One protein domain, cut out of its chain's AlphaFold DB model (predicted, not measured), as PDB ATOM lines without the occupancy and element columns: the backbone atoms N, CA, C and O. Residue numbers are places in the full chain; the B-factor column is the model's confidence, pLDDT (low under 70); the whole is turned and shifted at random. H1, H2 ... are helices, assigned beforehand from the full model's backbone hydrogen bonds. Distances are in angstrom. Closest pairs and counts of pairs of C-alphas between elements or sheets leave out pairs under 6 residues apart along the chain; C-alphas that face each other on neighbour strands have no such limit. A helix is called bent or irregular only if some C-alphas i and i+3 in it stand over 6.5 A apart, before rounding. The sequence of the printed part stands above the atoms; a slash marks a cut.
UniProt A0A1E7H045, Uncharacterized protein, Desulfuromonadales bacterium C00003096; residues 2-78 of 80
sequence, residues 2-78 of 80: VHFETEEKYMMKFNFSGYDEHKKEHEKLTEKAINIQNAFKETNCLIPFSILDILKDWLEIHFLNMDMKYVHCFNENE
ATOM      1  N   VAL A   2      58.535  91.152  26.221       87.81
ATOM      2  CA  VAL A   2      58.404  92.434  26.973       87.81
ATOM      3  C   VAL A   2      58.802  93.692  26.173       87.81
ATOM      4  O   VAL A   2      58.160  94.728  26.302       87.81
ATOM      5  N   HIS A   3      59.850  93.610  25.347       91.50
ATOM      6  CA  HIS A   3      60.277  94.696  24.448       91.50
ATOM      7  C   HIS A   3      59.164  95.085  23.460       91.50
ATOM      8  O   HIS A   3      58.671  96.206  23.531       91.50
ATOM      9  N   PHE A   4      58.676  94.116  22.676       95.38
ATOM     10  CA  PHE A   4      57.567  94.303  21.733       95.38
ATOM     11  C   PHE A   4      56.304  94.836  22.410       95.38
ATOM     12  O   PHE A   4      55.720  95.810  21.951       95.38
ATOM     13  N   GLU A   5      55.918  94.268  23.554       96.00
ATOM     14  CA  GLU A   5      54.758  94.740  24.322       96.00
ATOM     15  C   GLU A   5      54.902  96.203  24.758       96.00
ATOM     16  O   GLU A   5      53.927  96.956  24.763       96.00
ATOM     17  N   THR A   6      56.113  96.613  25.140       95.69
ATOM     18  CA  THR A   6      56.389  97.984  25.577       95.69
ATOM     19  C   THR A   6      56.264  98.959  24.414       95.69
ATOM     20  O   THR A   6      55.591  99.981  24.541       95.69
ATOM     21  N   GLU A   7      56.865  98.633  23.276       96.12
ATOM     22  CA  GLU A   7      56.798  99.457  22.070       96.12
ATOM     23  C   GLU A   7      55.378  99.557  21.540       96.12
ATOM     24  O   GLU A   7      54.871 100.663  21.371       96.12
ATOM     25  N   GLU A   8      54.693  98.428  21.383       97.25
ATOM     26  CA  GLU A   8      53.307  98.371  20.924       97.25
ATOM     27  C   GLU A   8      52.378  99.184  21.825       97.25
ATOM     28  O   GLU A   8      51.540  99.947  21.340       97.25
ATOM     29  N   LYS A   9      52.559  99.091  23.147       96.88
ATOM     30  CA  LYS A   9      51.807  99.898  24.110       96.88
ATOM     31  C   LYS A   9      51.992 101.395  23.862       96.88
ATOM     32  O   LYS A   9      51.010 102.138  23.918       96.88
ATOM     33  N   TYR A  10      53.217 101.854  23.615       96.75
ATOM     34  CA  TYR A  10      53.483 103.273  23.367       96.75
ATOM     35  C   TYR A  10      53.068 103.719  21.965       96.75
ATOM     36  O   TYR A  10      52.490 104.796  21.831       96.75
ATOM     37  N   MET A  11      53.238 102.878  20.947       97.12
ATOM     38  CA  MET A  11      52.721 103.124  19.600       97.12
ATOM     39  C   MET A  11      51.207 103.322  19.618       97.12
ATOM     40  O   MET A  11      50.715 104.293  19.051       97.12
ATOM     41  N   MET A  12      50.469 102.457  20.321       96.75
ATOM     42  CA  MET A  12      49.026 102.620  20.499       96.75
ATOM     43  C   MET A  12      48.696 103.887  21.291       96.75
ATOM     44  O   MET A  12      47.821 104.650  20.893       96.75
ATOM     45  N   LYS A  13      49.406 104.139  22.402       96.44
ATOM     46  CA  LYS A  13      49.181 105.319  23.253       96.44
ATOM     47  C   LYS A  13      49.346 106.630  22.478       96.44
ATOM     48  O   LYS A  13      48.596 107.571  22.727       96.44
ATOM     49  N   PHE A  14      50.313 106.692  21.571       95.62
ATOM     50  CA  PHE A  14      50.650 107.894  20.807       95.62
ATOM     51  C   PHE A  14      50.072 107.902  19.389       95.62
ATOM     52  O   PHE A  14      50.399 108.787  18.604       95.62
ATOM     53  N   ASN A  15      49.188 106.951  19.063       94.19
ATOM     54  CA  ASN A  15      48.577 106.803  17.739       94.19
ATOM     55  C   ASN A  15      49.611 106.775  16.600       94.19
ATOM     56  O   ASN A  15      49.422 107.396  15.551       94.19
ATOM     57  N   PHE A  16      50.718 106.059  16.802       96.06
ATOM     58  CA  PHE A  16      51.747 105.902  15.784       96.06
ATOM     59  C   PHE A  16      51.166 105.199  14.550       96.06
ATOM     60  O   PHE A  16      50.726 104.052  14.617       96.06
ATOM     61  N   SER A  17      51.195 105.873  13.398       95.56
ATOM     62  CA  SER A  17      50.546 105.398  12.167       95.56
ATOM     63  C   SER A  17      51.127 104.093  11.615       95.56
ATOM     64  O   SER A  17      50.475 103.426  10.819       95.56
ATOM     65  N   GLY A  18      52.354 103.736  12.008       95.69
ATOM     66  CA  GLY A  18      53.020 102.497  11.599       95.69
ATOM     67  C   GLY A  18      52.738 101.288  12.497       95.69
ATOM     68  O   GLY A  18      53.345 100.246  12.274       95.69
ATOM     69  N   TYR A  19      51.864 101.408  13.505       96.81
ATOM     70  CA  TYR A  19      51.624 100.362  14.509       96.81
ATOM     71  C   TYR A  19      51.288  98.989  13.906       96.81
ATOM     72  O   TYR A  19      51.926  97.999  14.256       96.81
ATOM     73  N   ASP A  20      50.326  98.925  12.981       97.31
ATOM     74  CA  ASP A  20      49.845  97.645  12.444       97.31
ATOM     75  C   ASP A  20      50.935  96.888  11.670       97.31
ATOM     76  O   ASP A  20      51.065  95.669  11.787       97.31
ATOM     77  N   GLU A  21      51.744  97.610  10.886       96.69
ATOM     78  CA  GLU A  21      52.877  97.028  10.159       96.69
ATOM     79  C   GLU A  21      53.951  96.535  11.136       96.69
ATOM     80  O   GLU A  21      54.454  95.421  10.997       96.69
ATOM     81  N   HIS A  22      54.255  97.345  12.148       96.56
ATOM     82  CA  HIS A  22      55.283  97.057  13.137       96.56
ATOM     83  C   HIS A  22      54.939  95.809  13.965       96.56
ATOM     84  O   HIS A  22      55.726  94.863  14.041       96.56
ATOM     85  N   LYS A  23      53.712  95.748  14.494       96.69
ATOM     86  CA  LYS A  23      53.205  94.585  15.232       96.69
ATOM     87  C   LYS A  23      53.251  93.309  14.396       96.69
ATOM     88  O   LYS A  23      53.608  92.243  14.894       96.69
ATOM     89  N   LYS A  24      52.928  93.396  13.106       97.00
ATOM     90  CA  LYS A  24      52.958  92.231  12.218       97.00
ATOM     91  C   LYS A  24      54.365  91.645  12.074       97.00
ATOM     92  O   LYS A  24      54.504  90.426  11.970       97.00
ATOM     93  N   GLU A  25      55.412  92.470  12.076       95.38
ATOM     94  CA  GLU A  25      56.794  91.972  12.082       95.38
ATOM     95  C   GLU A  25      57.177  91.333  13.426       95.38
ATOM     96  O   GLU A  25      57.813  90.273  13.434       95.38
ATOM     97  N   HIS A  26      56.718  91.890  14.552       96.38
ATOM     98  CA  HIS A  26      56.882  91.274  15.876       96.38
ATOM     99  C   HIS A  26      56.228  89.894  15.972       96.38
ATOM    100  O   HIS A  26      56.830  88.943  16.485       96.38
ATOM    101  N   GLU A  27      55.003  89.764  15.464       95.81
ATOM    102  CA  GLU A  27      54.257  88.507  15.452       95.81
ATOM    103  C   GLU A  27      54.979  87.448  14.609       95.81
ATOM    104  O   GLU A  27      55.175  86.325  15.077       95.81
ATOM    105  N   LYS A  28      55.476  87.817  13.418       94.50
ATOM    106  CA  LYS A  28      56.257  86.915  12.549       94.50
ATOM    107  C   LYS A  28      57.517  86.388  13.229       94.50
ATOM    108  O   LYS A  28      57.810  85.192  13.142       94.50
ATOM    109  N   LEU A  29      58.287  87.256  13.892       93.06
ATOM    110  CA  LEU A  29      59.483  86.804  14.604       93.06
ATOM    111  C   LEU A  29      59.110  85.893  15.775       93.06
ATOM    112  O   LEU A  29      59.746  84.857  15.977       93.06
ATOM    113  N   THR A  30      58.075  86.264  16.529       93.38
ATOM    114  CA  THR A  30      57.591  85.487  17.673       93.38
ATOM    115  C   THR A  30      57.161  84.083  17.249       93.38
ATOM    116  O   THR A  30      57.582  83.104  17.866       93.38
ATOM    117  N   GLU A  31      56.404  83.960  16.157       93.88
ATOM    118  CA  GLU A  31      56.009  82.671  15.584       93.88
ATOM    119  C   GLU A  31      57.236  81.837  15.189       93.88
ATOM    120  O   GLU A  31      57.353  80.667  15.566       93.88
ATOM    121  N   LYS A  32      58.208  82.447  14.498       90.00
ATOM    122  CA  LYS A  32      59.453  81.771  14.117       90.00
ATOM    123  C   LYS A  32      60.224  81.263  15.340       90.00
ATOM    124  O   LYS A  32      60.703  80.129  15.328       90.00
ATOM    125  N   ALA A  33      60.316  82.065  16.402       89.00
ATOM    126  CA  ALA A  33      60.983  81.687  17.646       89.00
ATOM    127  C   ALA A  33      60.273  80.524  18.362       89.00
ATOM    128  O   ALA A  33      60.938  79.599  18.832       89.00
ATOM    129  N   ILE A  34      58.936  80.529  18.399       90.88
ATOM    130  CA  ILE A  34      58.133  79.430  18.958       90.88
ATOM    131  C   ILE A  34      58.359  78.141  18.161       90.88
ATOM    132  O   ILE A  34      58.608  77.094  18.756       90.88
ATOM    133  N   ASN A  35      58.351  78.213  16.830       89.62
ATOM    134  CA  ASN A  35      58.574  77.049  15.969       89.62
ATOM    135  C   ASN A  35      59.964  76.434  16.184       89.62
ATOM    136  O   ASN A  35      60.086  75.216  16.320       89.62
ATOM    137  N   ILE A  36      61.005  77.267  16.293       86.50
ATOM    138  CA  ILE A  36      62.367  76.817  16.625       86.50
ATOM    139  C   ILE A  36      62.395  76.143  18.002       86.50
ATOM    140  O   ILE A  36      62.980  75.071  18.158       86.50
ATOM    141  N   GLN A  37      61.755  76.753  19.004       87.25
ATOM    142  CA  GLN A  37      61.707  76.206  20.357       87.25
ATOM    143  C   GLN A  37      60.988  74.850  20.401       87.25
ATOM    144  O   GLN A  37      61.439  73.941  21.100       87.25
ATOM    145  N   ASN A  38      59.881  74.702  19.673       89.19
ATOM    146  CA  ASN A  38      59.126  73.453  19.614       89.19
ATOM    147  C   ASN A  38      59.934  72.353  18.919       89.19
ATOM    148  O   ASN A  38      60.094  71.277  19.489       89.19
ATOM    149  N   ALA A  39      60.550  72.652  17.772       85.06
ATOM    150  CA  ALA A  39      61.417  71.707  17.070       85.06
ATOM    151  C   ALA A  39      62.593  71.233  17.945       85.06
ATOM    152  O   ALA A  39      62.945  70.052  17.938       85.06
ATOM    153  N   PHE A  40      63.174  72.129  18.749       84.38
ATOM    154  CA  PHE A  40      64.203  71.774  19.729       84.38
ATOM    155  C   PHE A  40      63.674  70.806  20.800       84.38
ATOM    156  O   PHE A  40      64.289  69.772  21.058       84.38
ATOM    157  N   LYS A  41      62.515  71.115  21.399       85.56
ATOM    158  CA  LYS A  41      61.883  70.275  22.433       85.56
ATOM    159  C   LYS A  41      61.508  68.885  21.912       85.56
ATOM    160  O   LYS A  41      61.610  67.921  22.661       85.56
ATOM    161  N   GLU A  42      61.076  68.787  20.657       85.62
ATOM    162  CA  GLU A  42      60.661  67.525  20.034       85.62
ATOM    163  C   GLU A  42      61.845  66.637  19.637       85.62
ATOM    164  O   GLU A  42      61.778  65.417  19.781       85.62
ATOM    165  N   THR A  43      62.936  67.229  19.143       79.88
ATOM    166  CA  THR A  43      64.071  66.473  18.583       79.88
ATOM    167  C   THR A  43      65.203  66.220  19.577       79.88
ATOM    168  O   THR A  43      66.045  65.361  19.324       79.88
ATOM    169  N   ASN A  44      65.251  66.952  20.700       75.88
ATOM    170  CA  ASN A  44      66.366  66.937  21.661       75.88
ATOM    171  C   ASN A  44      67.744  67.238  21.014       75.88
ATOM    172  O   ASN A  44      68.794  66.944  21.591       75.88
ATOM    173  N   CYS A  45      67.756  67.807  19.803       74.12
ATOM    174  CA  CYS A  45      68.961  68.217  19.086       74.12
ATOM    175  C   CYS A  45      69.427  69.595  19.553       74.12
ATOM    176  O   CYS A  45      68.616  70.426  19.924       74.12
ATOM    177  N   LEU A  46      70.730  69.876  19.476       78.25
ATOM    178  CA  LEU A  46      71.282  71.201  19.782       78.25
ATOM    179  C   LEU A  46      70.716  72.277  18.841       78.25
ATOM    180  O   LEU A  46      70.618  72.055  17.633       78.25
ATOM    181  N   ILE A  47      70.402  73.461  19.381       77.69
ATOM    182  CA  ILE A  47      70.052  74.627  18.560       77.69
ATOM    183  C   ILE A  47      71.295  75.044  17.757       77.69
ATOM    184  O   ILE A  47      72.338  75.301  18.365       77.69
ATOM    185  N   PRO A  48      71.217  75.134  16.417       81.38
ATOM    186  CA  PRO A  48      72.339  75.590  15.609       81.38
ATOM    187  C   PRO A  48      72.747  77.018  15.974       81.38
ATOM    188  O   PRO A  48      71.896  77.902  16.083       81.38
ATOM    189  N   PHE A  49      74.054  77.272  16.074       82.00
ATOM    190  CA  PHE A  49      74.586  78.625  16.281       82.00
ATOM    191  C   PHE A  49      74.126  79.616  15.200       82.00
ATOM    192  O   PHE A  49      73.945  80.789  15.506       82.00
ATOM    193  N   SER A  50      73.834  79.143  13.983       83.12
ATOM    194  CA  SER A  50      73.309  79.964  12.882       83.12
ATOM    195  C   SER A  50      71.967  80.639  13.181       83.12
ATOM    196  O   SER A  50      71.601  81.600  12.510       83.12
ATOM    197  N   ILE A  51      71.220  80.186  14.194       85.81
ATOM    198  CA  ILE A  51      70.008  80.889  14.635       85.81
ATOM    199  C   ILE A  51      70.352  82.244  15.256       85.81
ATOM    200  O   ILE A  51      69.581  83.188  15.098       85.81
ATOM    201  N   LEU A  52      71.508  82.371  15.912       84.56
ATOM    202  CA  LEU A  52      71.954  83.653  16.455       84.56
ATOM    203  C   LEU A  52      72.217  84.668  15.341       84.56
ATOM    204  O   LEU A  52      71.842  85.825  15.502       84.56
ATOM    205  N   ASP A  53      72.766  84.233  14.205       88.81
ATOM    206  CA  ASP A  53      72.973  85.101  13.040       88.81
ATOM    207  C   ASP A  53      71.632  85.587  12.477       88.81
ATOM    208  O   ASP A  53      71.441  86.779  12.267       88.81
ATOM    209  N   ILE A  54      70.642  84.694  12.356       87.50
ATOM    210  CA  ILE A  54      69.288  85.054  11.903       87.50
ATOM    211  C   ILE A  54      68.633  86.081  12.836       87.50
ATOM    212  O   ILE A  54      67.968  87.006  12.369       87.50
ATOM    213  N   LEU A  55      68.768  85.897  14.152       89.56
ATOM    214  CA  LEU A  55      68.202  86.819  15.139       89.56
ATOM    215  C   LEU A  55      68.911  88.171  15.110       89.56
ATOM    216  O   LEU A  55      68.250  89.203  15.208       89.56
ATOM    217  N   LYS A  56      70.236  88.163  14.954       89.94
ATOM    218  CA  LYS A  56      71.039  89.376  14.836       89.94
ATOM    219  C   LYS A  56      70.665  90.164  13.580       89.94
ATOM    220  O   LYS A  56      70.371  91.349  13.692       89.94
ATOM    221  N   ASP A  57      70.617  89.506  12.426       92.06
ATOM    222  CA  ASP A  57      70.263  90.143  11.156       92.06
ATOM    223  C   ASP A  57      68.852  90.735  11.209       92.06
ATOM    224  O   ASP A  57      68.627  91.866  10.777       92.06
ATOM    225  N   TRP A  58      67.895  89.993  11.782       93.69
ATOM    226  CA  TRP A  58      66.539  90.503  11.968       93.69
ATOM    227  C   TRP A  58      66.532  91.748  12.857       93.69
ATOM    228  O   TRP A  58      65.909  92.736  12.486       93.69
ATOM    229  N   LEU A  59      67.249  91.724  13.986       93.06
ATOM    230  CA  LEU A  59      67.299  92.846  14.922       93.06
ATOM    231  C   LEU A  59      67.906  94.099  14.281       93.06
ATOM    232  O   LEU A  59      67.342  95.179  14.415       93.06
ATOM    233  N   GLU A  60      69.022  93.966  13.560       93.44
ATOM    234  CA  GLU A  60      69.666  95.099  12.884       93.44
ATOM    235  C   GLU A  60      68.745  95.722  11.825       93.44
ATOM    236  O   GLU A  60      68.592  96.945  11.760       93.44
ATOM    237  N   ILE A  61      68.086  94.887  11.017       93.00
ATOM    238  CA  ILE A  61      67.164  95.345   9.972       93.00
ATOM    239  C   ILE A  61      65.915  95.982  10.585       93.00
ATOM    240  O   ILE A  61      65.473  97.027  10.099       93.00
ATOM    241  N   HIS A  62      65.343  95.362  11.615       92.88
ATOM    242  CA  HIS A  62      64.144  95.842  12.291       92.88
ATOM    243  C   HIS A  62      64.399  97.193  12.959       92.88
ATOM    244  O   HIS A  62      63.690  98.157  12.671       92.88
ATOM    245  N   PHE A  63      65.498  97.310  13.707       91.62
ATOM    246  CA  PHE A  63      65.873  98.557  14.357       91.62
ATOM    247  C   PHE A  63      66.013  99.710  13.358       91.62
ATOM    248  O   PHE A  63      65.363 100.750  13.482       91.62
ATOM    249  N   LEU A  64      66.823  99.517  12.313       91.88
ATOM    250  CA  LEU A  64      67.119 100.577  11.349       91.88
ATOM    251  C   LEU A  64      65.898 100.990  10.519       91.88
ATOM    252  O   LEU A  64      65.743 102.171  10.209       91.88
ATOM    253  N   ASN A  65      65.044 100.037  10.137       92.19
ATOM    254  CA  ASN A  65      63.963 100.289   9.181       92.19
ATOM    255  C   ASN A  65      62.585 100.465   9.822       92.19
ATOM    256  O   ASN A  65      61.660 100.915   9.139       92.19
ATOM    257  N   MET A  66      62.413 100.092  11.089       93.56
ATOM    258  CA  MET A  66      61.131 100.159  11.788       93.56
ATOM    259  C   MET A  66      61.233 100.931  13.093       93.56
ATOM    260  O   MET A  66      60.512 101.921  13.223       93.56
ATOM    261  N   ASP A  67      62.139 100.571  14.001       93.00
ATOM    262  CA  ASP A  67      62.175 101.193  15.334       93.00
ATOM    263  C   ASP A  67      62.477 102.686  15.261       93.00
ATOM    264  O   ASP A  67      61.808 103.528  15.864       93.00
ATOM    265  N   MET A  68      63.412 103.043  14.382       93.12
ATOM    266  CA  MET A  68      63.760 104.435  14.113       93.12
ATOM    267  C   MET A  68      62.570 105.289  13.640       93.12
ATOM    268  O   MET A  68      62.600 106.510  13.798       93.12
ATOM    269  N   LYS A  69      61.502 104.688  13.089       92.94
ATOM    270  CA  LYS A  69      60.323 105.431  12.613       92.94
ATOM    271  C   LYS A  69      59.472 105.981  13.757       92.94
ATOM    272  O   LYS A  69      58.877 107.044  13.589       92.94
ATOM    273  N   TYR A  70      59.398 105.296  14.899       91.94
ATOM    274  CA  TYR A  70      58.609 105.783  16.034       91.94
ATOM    275  C   TYR A  70      59.391 106.741  16.938       91.94
ATOM    276  O   TYR A  70      58.770 107.418  17.751       91.94
ATOM    277  N   VAL A  71      60.719 106.861  16.780       90.88
ATOM    278  CA  VAL A  71      61.572 107.743  17.605       90.88
ATOM    279  C   VAL A  71      61.049 109.179  17.623       90.88
ATOM    280  O   VAL A  71      60.941 109.785  18.684       90.88
ATOM    281  N   HIS A  72      60.686 109.728  16.461       89.00
ATOM    282  CA  HIS A  72      60.137 111.082  16.395       89.00
ATOM    283  C   HIS A  72      58.796 111.190  17.135       89.00
ATOM    284  O   HIS A  72      58.642 112.067  17.978       89.00
ATOM    285  N   CYS A  73      57.880 110.248  16.891       91.12
ATOM    286  CA  CYS A  73      56.573 110.191  17.549       91.12
ATOM    287  C   CYS A  73      56.704 110.088  19.077       91.12
ATOM    288  O   CYS A  73      55.993 110.773  19.809       91.12
ATOM    289  N   PHE A  74      57.630 109.269  19.575       93.50
ATOM    290  CA  PHE A  74      57.831 109.073  21.011       93.50
ATOM    291  C   PHE A  74      58.453 110.316  21.652       93.50
ATOM    292  O   PHE A  74      57.957 110.773  22.680       93.50
ATOM    293  N   ASN A  75      59.438 110.931  20.989       90.69
ATOM    294  CA  ASN A  75      60.048 112.181  21.441       90.69
ATOM    295  C   ASN A  75      59.042 113.339  21.507       90.69
ATOM    296  O   ASN A  75      59.050 114.093  22.477       90.69
ATOM    297  N   GLU A  76      58.158 113.482  20.511       90.19
ATOM    298  CA  GLU A  76      57.084 114.490  20.527       90.19
ATOM    299  C   GLU A  76      56.094 114.286  21.681       90.19
ATOM    300  O   GLU A  76      55.456 115.238  22.124       90.19
ATOM    301  N   ASN A  77      55.984 113.057  22.186       90.12
ATOM    302  CA  ASN A  77      55.139 112.698  23.320       90.12
ATOM    303  C   ASN A  77      55.932 112.543  24.634       90.12
ATOM    304  O   ASN A  77      55.460 111.879  25.562       90.12
ATOM    305  N   GLU A  78      57.124 113.153  24.711       89.12
ATOM    306  CA  GLU A  78      57.991 113.214  25.900       89.12
ATOM    307  C   GLU A  78      58.400 111.836  26.454       89.12
ATOM    308  O   GLU A  78      58.708 111.683  27.639       89.12
TER     309      GLU A  78
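This is residues 2 to 78 of the 80 residues of an uncharacterized protein of Desulfuromonadales bacterium C00003096 (UniProt A0A1E7H045). Two long helices, H2 and H3, run side by side in opposite directions to make a loose rod, and the short helix H1 folds back beside the first part of H2 and reaches the last part of H3 at one end. At the other end residues 41 to 46, of which 41 to 43 belong to H2, stick out. The printed part has 77 residues with three named helices, in the order H1, H2, H3, and no named strand; the class is all helix. The whole is loose, with a radius of gyration of the C-alphas of 15.2 A and spans of 48 by 19 by 18 A.

H3, residues 50 to 76, has a kink of 47 degrees near residue 69, and is only just irregular: C-alphas 69 and 72 are 6.8 A apart. H2, residues 19 to 43, is close to H3 but not clearly touching it; their closest C-alphas, of His 22 and Met 66, are 6.8 A apart. H2 and H3 run opposite ways at a shallow tilt of 23 degrees. H1, residues 2 to 13, touches H2 at residues 19 to 26 alone, the closest C-alphas being those of Met 11 and Tyr 19, 5.9 A apart. H1 and H2 form a helical hairpin, running opposite ways at a shallow tilt of 19 degrees. With residues 10 to 11 alone, H1 only just touches residues 70 to 74 of H3, with 3 pairs of C-alphas within 8 A; the closest, Met 11 and Tyr 70, are 7.4 A apart. H1 and H3 run the same way at a shallow tilt of 27 degrees. The three form an up and down bundle, each helix running against the one before it. In H1 and H2 every O i to N i+4 pair is within hydrogen-bond range; in H3, 17 of 23 are.

H3 is 38.9 A long from C-alpha 50 at (73.309, 79.964, 12.882) to C-alpha 76 at (57.084, 114.490, 20.527). H2 is 36.3 A long, and H1 is 16.3 A from C-alpha 2 at (58.404, 92.434, 26.973) to C-alpha 13.

The two C-alphas farthest apart, of Thr 43 and Glu 76, are 48.6 A apart. The printed part has no cut; the link from H1 to H2 is tight and that from H2 to H3 is short. The mean pLDDT of the printed part is 91.0, and no printed residue is under 70.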